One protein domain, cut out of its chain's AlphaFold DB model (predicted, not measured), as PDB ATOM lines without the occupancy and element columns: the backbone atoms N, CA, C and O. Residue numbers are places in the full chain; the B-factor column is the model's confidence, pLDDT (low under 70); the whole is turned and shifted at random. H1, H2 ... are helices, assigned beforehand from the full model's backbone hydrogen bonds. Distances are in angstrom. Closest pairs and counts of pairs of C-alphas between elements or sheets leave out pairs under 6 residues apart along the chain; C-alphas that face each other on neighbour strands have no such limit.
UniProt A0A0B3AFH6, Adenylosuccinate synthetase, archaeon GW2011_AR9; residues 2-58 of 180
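AT A GLANCE: This is residues 2 to 58 of the 180 residues of the protein "Adenylosuccinate synthetase" of archaeon GW2011_AR9 (UniProt A0A0B3AFH6). There is little regular structure: a loose tail, residues 2 to 11, sticks out, then come three short helices, H2 packed on the longer H3, and a last stretch, residues 44 to 58, that loops out and folds back toward H3. The 57 printed residues hold H1, H2 and H3, in that order, and no named strand; the class is all helix, with 22 residues in named elements. The whole is only just compact, close to loose, with a radius of gyration of the C-alphas of 11.8 A and spans of 31 by 29 by 20 A.

HOW THE PARTS SIT: H1, residues 15 to 21, and H3, residues 33 to 43, only just touch, with 3 pairs of C-alphas within 8 A; the closest C-alphas, of Glu 18 and Met 42, are 7.8 A apart. They run opposite ways at a steep tilt of 58 degrees. H2, residues 24 to 27, touches H3; their closest C-alphas, of Pro 24 and Ala 39, are 4.4 A apart. H1 and H2 are apart. Every O i to N i+4 pair in H1 and H3 is within hydrogen-bond range; H2 is too short for one.

IN THESE COORDINATES: H1 begins at C-alpha 15 (41.766, 44.088, 49.236) and is 10.1 A long. H2 measures 5.0 A. H3, 15.3 A, ends at C-alpha 43 (32.977, 41.635, 55.807).

THE WHOLE: The C-alphas farthest apart, of Asp 31 and Thr 50, are 31.8 A apart. The printed part has no cut, and both links are tight. Residues 2 to 11 have pLDDT under 70.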
ATOM      1  N   GLU A   2      45.050  25.030  33.386       30.61
ATOM      2  CA  GLU A   2      44.540  26.196  32.664       30.61
ATOM      3  C   GLU A   2      44.815  27.435  33.509       30.61
ATOM      4  O   GLU A   2      44.508  27.487  34.702       30.61
ATOM      5  N   LYS A   3      45.496  28.397  32.894       34.50
ATOM      6  CA  LYS A   3      45.725  29.721  33.452       34.50
ATOM      7  C   LYS A   3      44.381  30.445  33.434       34.50
ATOM      8  O   LYS A   3      43.857  30.703  32.360       34.50
ATOM      9  N   ASN A   4      43.849  30.786  34.604       35.94
ATOM     10  CA  ASN A   4      42.781  31.776  34.692       35.94
ATOM     11  C   ASN A   4      43.376  33.148  34.351       35.94
ATOM     12  O   ASN A   4      44.011  33.804  35.179       35.94
ATOM     13  N   GLU A   5      43.204  33.534  33.092       40.56
ATOM     14  CA  GLU A   5      43.457  34.862  32.553       40.56
ATOM     15  C   GLU A   5      42.344  35.818  32.997       40.56
ATOM     16  O   GLU A   5      41.413  36.090  32.254       40.56
ATOM     17  N   LEU A   6      42.433  36.329  34.225       42.16
ATOM     18  CA  LEU A   6      41.708  37.529  34.665       42.16
ATOM     19  C   LEU A   6      42.620  38.307  35.615       42.16
ATOM     20  O   LEU A   6      42.497  38.301  36.836       42.16
ATOM     21  N   GLY A   7      43.619  38.929  35.003       40.62
ATOM     22  CA  GLY A   7      44.565  39.818  35.649       40.62
ATOM     23  C   GLY A   7      45.388  40.491  34.570       40.62
ATOM     24  O   GLY A   7      46.424  39.967  34.165       40.62
ATOM     25  N   GLU A   8      44.914  41.630  34.071       44.16
ATOM     26  CA  GLU A   8      45.746  42.503  33.252       44.16
ATOM     27  C   GLU A   8      47.059  42.794  33.999       44.16
ATOM     28  O   GLU A   8      47.069  43.320  35.112       44.16
ATOM     29  N   SER A   9      48.159  42.371  33.377       47.81
ATOM     30  CA  SER A   9      49.551  42.782  33.574       47.81
ATOM     31  C   SER A   9      49.914  43.392  34.946       47.81
ATOM     32  O   SER A   9      49.791  44.592  35.193       47.81
ATOM     33  N   GLY A  10      50.459  42.559  35.839       54.88
ATOM     34  CA  GLY A  10      51.381  42.998  36.899       54.88
ATOM     35  C   GLY A  10      50.789  43.557  38.200       54.88
ATOM     36  O   GLY A  10      51.548  43.779  39.147       54.88
ATOM     37  N   LYS A  11      49.469  43.749  38.320       57.59
ATOM     38  CA  LYS A  11      48.856  44.185  39.590       57.59
ATOM     39  C   LYS A  11      48.634  42.997  40.536       57.59
ATOM     40  O   LYS A  11      48.092  41.965  40.157       57.59
ATOM     41  N   ARG A  12      49.072  43.132  41.794       81.12
ATOM     42  CA  ARG A  12      48.849  42.120  42.844       81.12
ATOM     43  C   ARG A  12      47.362  42.098  43.217       81.12
ATOM     44  O   ARG A  12      46.803  43.154  43.477       81.12
ATOM     45  N   TYR A  13      46.755  40.913  43.300       89.00
ATOM     46  CA  TYR A  13      45.390  40.747  43.808       89.00
ATOM     47  C   TYR A  13      45.351  41.033  45.321       89.00
ATOM     48  O   TYR A  13      46.011  40.344  46.109       89.00
ATOM     49  N   VAL A  14      44.647  42.096  45.709       94.19
ATOM     50  CA  VAL A  14      44.636  42.684  47.061       94.19
ATOM     51  C   VAL A  14      43.236  43.183  47.428       94.19
ATOM     52  O   VAL A  14      42.360  43.241  46.566       94.19
ATOM     53  N   LYS A  15      43.032  43.563  48.695       94.62
ATOM     54  CA  LYS A  15      41.766  44.088  49.236       94.62
ATOM     55  C   LYS A  15      41.089  45.125  48.332       94.62
ATOM     56  O   LYS A  15      39.887  45.050  48.114       94.62
ATOM     57  N   GLU A  16      41.851  46.075  47.798       94.62
ATOM     58  CA  GLU A  16      41.329  47.162  46.965       94.62
ATOM     59  C   GLU A  16      40.762  46.656  45.632       94.62
ATOM     60  O   GLU A  16      39.802  47.225  45.125       94.62
ATOM     61  N   VAL A  17      41.324  45.570  45.088       93.94
ATOM     62  CA  VAL A  17      40.808  44.924  43.874       93.94
ATOM     63  C   VAL A  17      39.465  44.261  44.173       93.94
ATOM     64  O   VAL A  17      38.511  44.462  43.431       93.94
ATOM     65  N   GLU A  18      39.345  43.537  45.292       93.25
ATOM     66  CA  GLU A  18      38.065  42.926  45.685       93.25
ATOM     67  C   GLU A  18      36.978  43.970  45.932       93.25
ATOM     68  O   GLU A  18      35.849  43.785  45.493       93.25
ATOM     69  N   ALA A  19      37.326  45.095  46.562       93.56
ATOM     70  CA  ALA A  19      36.396  46.195  46.811       93.56
ATOM     71  C   ALA A  19      35.876  46.874  45.527       93.56
ATOM     72  O   ALA A  19      34.846  47.539  45.573       93.56
ATOM     73  N   GLN A  20      36.583  46.736  44.399       95.44
ATOM     74  CA  GLN A  20      36.145  47.243  43.091       95.44
ATOM     75  C   GLN A  20      35.325  46.214  42.307       95.44
ATOM     76  O   GLN A  20      34.461  46.597  41.522       95.44
ATOM     77  N   LEU A  21      35.625  44.925  42.482       94.38
ATOM     78  CA  LEU A  21      35.013  43.839  41.715       94.38
ATOM     79  C   LEU A  21      33.721  43.313  42.338       94.38
ATOM     80  O   LEU A  21      32.861  42.815  41.613       94.38
ATOM     81  N   TYR A  22      33.599  43.380  43.662       96.25
ATOM     82  CA  TYR A  22      32.578  42.643  44.390       96.25
ATOM     83  C   TYR A  22      31.769  43.523  45.329       96.25
ATOM     84  O   TYR A  22      32.267  44.460  45.951       96.25
ATOM     85  N   GLU A  23      30.509  43.138  45.483       96.69
ATOM     86  CA  GLU A  23      29.588  43.687  46.463       96.69
ATOM     87  C   GLU A  23      29.209  42.523  47.406       96.69
ATOM     88  O   GLU A  23      28.634  41.526  46.952       96.69
ATOM     89  N   PRO A  24      29.620  42.556  48.693       96.19
ATOM     90  CA  PRO A  24      29.459  41.406  49.585       96.19
ATOM     91  C   PRO A  24      28.008  40.959  49.781       96.19
ATOM     92  O   PRO A  24      27.761  39.770  49.963       96.19
ATOM     93  N   SER A  25      27.044  41.883  49.744       96.00
ATOM     94  CA  SER A  25      25.640  41.564  50.022       96.00
ATOM     95  C   SER A  25      24.979  40.749  48.900       96.00
ATOM     96  O   SER A  25      24.084  39.942  49.165       96.00
ATOM     97  N   LEU A  26      25.450  40.911  47.662       96.81
ATOM     98  CA  LEU A  26      25.107  40.107  46.498       96.81
ATOM     99  C   LEU A  26      25.813  38.753  46.558       96.81
ATOM    100  O   LEU A  26      25.160  37.727  46.379       96.81
ATOM    101  N   LEU A  27      27.113  38.733  46.873       97.25
ATOM    102  CA  LEU A  27      27.881  37.487  46.956       97.25
ATOM    103  C   LEU A  27      27.386  36.546  48.067       97.25
ATOM    104  O   LEU A  27      27.368  35.335  47.868       97.25
ATOM    105  N   LEU A  28      26.928  37.075  49.208       96.56
ATOM    106  CA  LEU A  28      26.313  36.262  50.268       96.56
ATOM    107  C   LEU A  28      25.081  35.484  49.778       96.56
ATOM    108  O   LEU A  28      24.792  34.412  50.304       96.56
ATOM    109  N   LYS A  29      24.363  36.000  48.776       96.94
ATOM    110  CA  LYS A  29      23.159  35.371  48.208       96.94
ATOM    111  C   LYS A  29      23.469  34.357  47.105       96.94
ATOM    112  O   LYS A  29      22.538  33.732  46.602       96.94
ATOM    113  N   SER A  30      24.737  34.207  46.725       96.56
ATOM    114  CA  SER A  30      25.177  33.231  45.731       96.56
ATOM    115  C   SER A  30      24.994  31.799  46.229       96.56
ATOM    116  O   SER A  30      25.096  31.543  47.424       96.56
ATOM    117  N   ASP A  31      24.750  30.852  45.330       94.00
ATOM    118  CA  ASP A  31      24.787  29.414  45.615       94.00
ATOM    119  C   ASP A  31      26.213  28.835  45.552       94.00
ATOM    120  O   ASP A  31      26.445  27.695  45.960       94.00
ATOM    121  N   ASN A  32      27.185  29.626  45.091       94.12
ATOM    122  CA  ASN A  32      28.585  29.247  45.005       94.12
ATOM    123  C   ASN A  32      29.309  29.480  46.350       94.12
ATOM    124  O   ASN A  32      29.519  30.632  46.751       94.12
ATOM    125  N   PRO A  33      29.800  28.423  47.033       90.75
ATOM    126  CA  PRO A  33      30.496  28.566  48.313       90.75
ATOM    127  C   PRO A  33      31.754  29.437  48.243       90.75
ATOM    128  O   PRO A  33      32.125  30.062  49.238       90.75
ATOM    129  N   LEU A  34      32.416  29.492  47.080       93.56
ATOM    130  CA  LEU A  34      33.571  30.363  46.891       93.56
ATOM    131  C   LEU A  34      33.157  31.827  47.034       93.56
ATOM    132  O   LEU A  34      33.794  32.550  47.790       93.56
ATOM    133  N   GLU A  35      32.088  32.241  46.357       96.38
ATOM    134  CA  GLU A  35      31.582  33.619  46.374       96.38
ATOM    135  C   GLU A  35      31.131  34.041  47.773       96.38
ATOM    136  O   GLU A  35      31.536  35.102  48.251       96.38
ATOM    137  N   ILE A  36      30.407  33.170  48.481       96.19
ATOM    138  CA  ILE A  36      30.048  33.387  49.890       96.19
ATOM    139  C   ILE A  36      31.317  33.574  50.741       96.19
ATOM    140  O   ILE A  36      31.399  34.496  51.550       96.19
ATOM    141  N   GLY A  37      32.350  32.752  50.523       96.00
ATOM    142  CA  GLY A  37      33.640  32.882  51.203       96.00
ATOM    143  C   GLY A  37      34.373  34.197  50.904       96.00
ATOM    144  O   GLY A  37      35.017  34.751  51.799       96.00
ATOM    145  N   ILE A  38      34.262  34.728  49.678       96.88
ATOM    146  CA  ILE A  38      34.767  36.068  49.325       96.88
ATOM    147  C   ILE A  38      34.002  37.131  50.120       96.88
ATOM    148  O   ILE A  38      34.627  38.009  50.717       96.88
ATOM    149  N   ALA A  39      32.673  37.031  50.188       97.19
ATOM    150  CA  ALA A  39      31.844  37.975  50.931       97.19
ATOM    151  C   ALA A  39      32.211  38.011  52.421       97.19
ATOM    152  O   ALA A  39      32.497  39.078  52.965       97.19
ATOM    153  N   LEU A  40      32.297  36.840  53.059       96.62
ATOM    154  CA  LEU A  40      32.672  36.706  54.471       96.62
ATOM    155  C   LEU A  40      34.089  37.226  54.740       96.62
ATOM    156  O   LEU A  40      34.329  37.873  55.758       96.62
ATOM    157  N   ARG A  41      35.034  37.012  53.813       96.69
ATOM    158  CA  ARG A  41      36.370  37.623  53.894       96.69
ATOM    159  C   ARG A  41      36.295  39.146  53.905       96.69
ATOM    160  O   ARG A  41      36.999  39.776  54.697       96.69
ATOM    161  N   MET A  42      35.521  39.722  52.986       97.31
ATOM    162  CA  MET A  42      35.391  41.171  52.840       97.31
ATOM    163  C   MET A  42      34.779  41.785  54.102       97.31
ATOM    164  O   MET A  42      35.346  42.737  54.640       97.31
ATOM    165  N   LEU A  43      33.688  41.196  54.601       95.81
ATOM    166  CA  LEU A  43      32.977  41.635  55.807       95.81
ATOM    167  C   LEU A  43      33.842  41.487  57.065       95.81
ATOM    168  O   LEU A  43      34.026  42.447  57.807       95.81
ATOM    169  N   GLY A  44      34.494  40.334  57.239       94.69
ATOM    170  CA  GLY A  44      35.395  40.064  58.363       94.69
ATOM    171  C   GLY A  44      36.775  40.729  58.263       94.69
ATOM    172  O   GLY A  44      37.628  40.491  59.125       94.69
ATOM    173  N   ASN A  45      37.029  41.528  57.218       95.25
ATOM    174  CA  ASN A  45      38.305  42.195  56.938       95.25
ATOM    175  C   ASN A  45      39.520  41.237  56.959       95.25
ATOM    176  O   ASN A  45      40.585  41.538  57.511       95.25
ATOM    177  N   GLU A  46      39.378  40.071  56.334       96.44
ATOM    178  CA  GLU A  46      40.368  38.995  56.382       96.44
ATOM    179  C   GLU A  46      41.475  39.133  55.329       96.44
ATOM    180  O   GLU A  46      41.590  38.376  54.358       96.44
ATOM    181  N   TYR A  47      42.338  40.121  55.565       96.81
ATOM    182  CA  TYR A  47      43.472  40.458  54.710       96.81
ATOM    183  C   TYR A  47      44.780  40.528  55.497       96.81
ATOM    184  O   TYR A  47      44.816  40.899  56.675       96.81
ATOM    185  N   GLY A  48      45.891  40.212  54.831       95.44
ATOM    186  CA  GLY A  48      47.224  40.420  55.393       95.44
ATOM    187  C   GLY A  48      47.438  41.888  55.773       95.44
ATOM    188  O   GLY A  48      47.235  42.770  54.941       95.44
ATOM    189  N   ALA A  49      47.880  42.159  57.005       92.25
ATOM    190  CA  ALA A  49      47.997  43.523  57.531       92.25
ATOM    191  C   ALA A  49      48.875  44.427  56.644       92.25
ATOM    192  O   ALA A  49      48.465  45.536  56.294       92.25
ATOM    193  N   THR A  50      50.033  43.912  56.217       93.38
ATOM    194  CA  THR A  50      50.992  44.624  55.358       93.38
ATOM    195  C   THR A  50      50.718  44.411  53.875       93.38
ATOM    196  O   THR A  50      50.707  45.353  53.093       93.38
ATOM    197  N   THR A  51      50.510  43.157  53.462       93.19
ATOM    198  CA  THR A  51      50.457  42.794  52.035       93.19
ATOM    199  C   THR A  51      49.108  43.070  51.388       93.19
ATOM    200  O   THR A  51      49.022  43.031  50.163       93.19
ATOM    201  N   LYS A  52      48.057  43.260  52.200       95.12
ATOM    202  CA  LYS A  52      46.648  43.364  51.790       95.12
ATOM    203  C   LYS A  52      46.145  42.180  50.962       95.12
ATOM    204  O   LYS A  52      45.081  42.257  50.356       95.12
ATOM    205  N   ARG A  53      46.884  41.065  50.953       95.81
ATOM    206  CA  ARG A  53      46.474  39.847  50.254       95.81
ATOM    207  C   ARG A  53      45.283  39.211  50.973       95.81
ATOM    208  O   ARG A  53      45.319  39.129  52.205       95.81
ATOM    209  N   PRO A  54      44.274  38.740  50.232       96.56
ATOM    210  CA  PRO A  54      43.127  38.058  50.814       96.56
ATOM    211  C   PRO A  54      43.542  36.745  51.478       96.56
ATOM    212  O   PRO A  54      44.327  35.976  50.914       96.56
ATOM    213  N   ARG A  55      43.004  36.467  52.670       96.31
ATOM    214  CA  ARG A  55      43.140  35.151  53.306       96.31
ATOM    215  C   ARG A  55      42.140  34.162  52.708       96.31
ATOM    216  O   ARG A  55      41.106  34.542  52.160       96.31
ATOM    217  N   ARG A  56      42.458  32.870  52.791       94.44
ATOM    218  CA  ARG A  56      41.471  31.819  52.517       94.44
ATOM    219  C   ARG A  56      40.526  31.737  53.709       94.44
ATOM    220  O   ARG A  56      41.004  31.725  54.840       94.44
ATOM    221  N   ILE A  57      39.230  31.674  53.435       94.31
ATOM    222  CA  ILE A  57      38.187  31.488  54.443       94.31
ATOM    223  C   ILE A  57      37.679  30.060  54.346       94.31
ATOM    224  O   ILE A  57      37.533  29.520  53.252       94.31
ATOM    225  N   GLY A  58      37.449  29.460  55.506       92.44
ATOM    226  CA  GLY A  58      36.850  28.147  55.651       92.44
ATOM    227  C   GLY A  58      35.856  28.156  56.804       92.44
ATOM    228  O   GLY A  58      35.776  29.117  57.566       92.44
TER     229      GLY A  58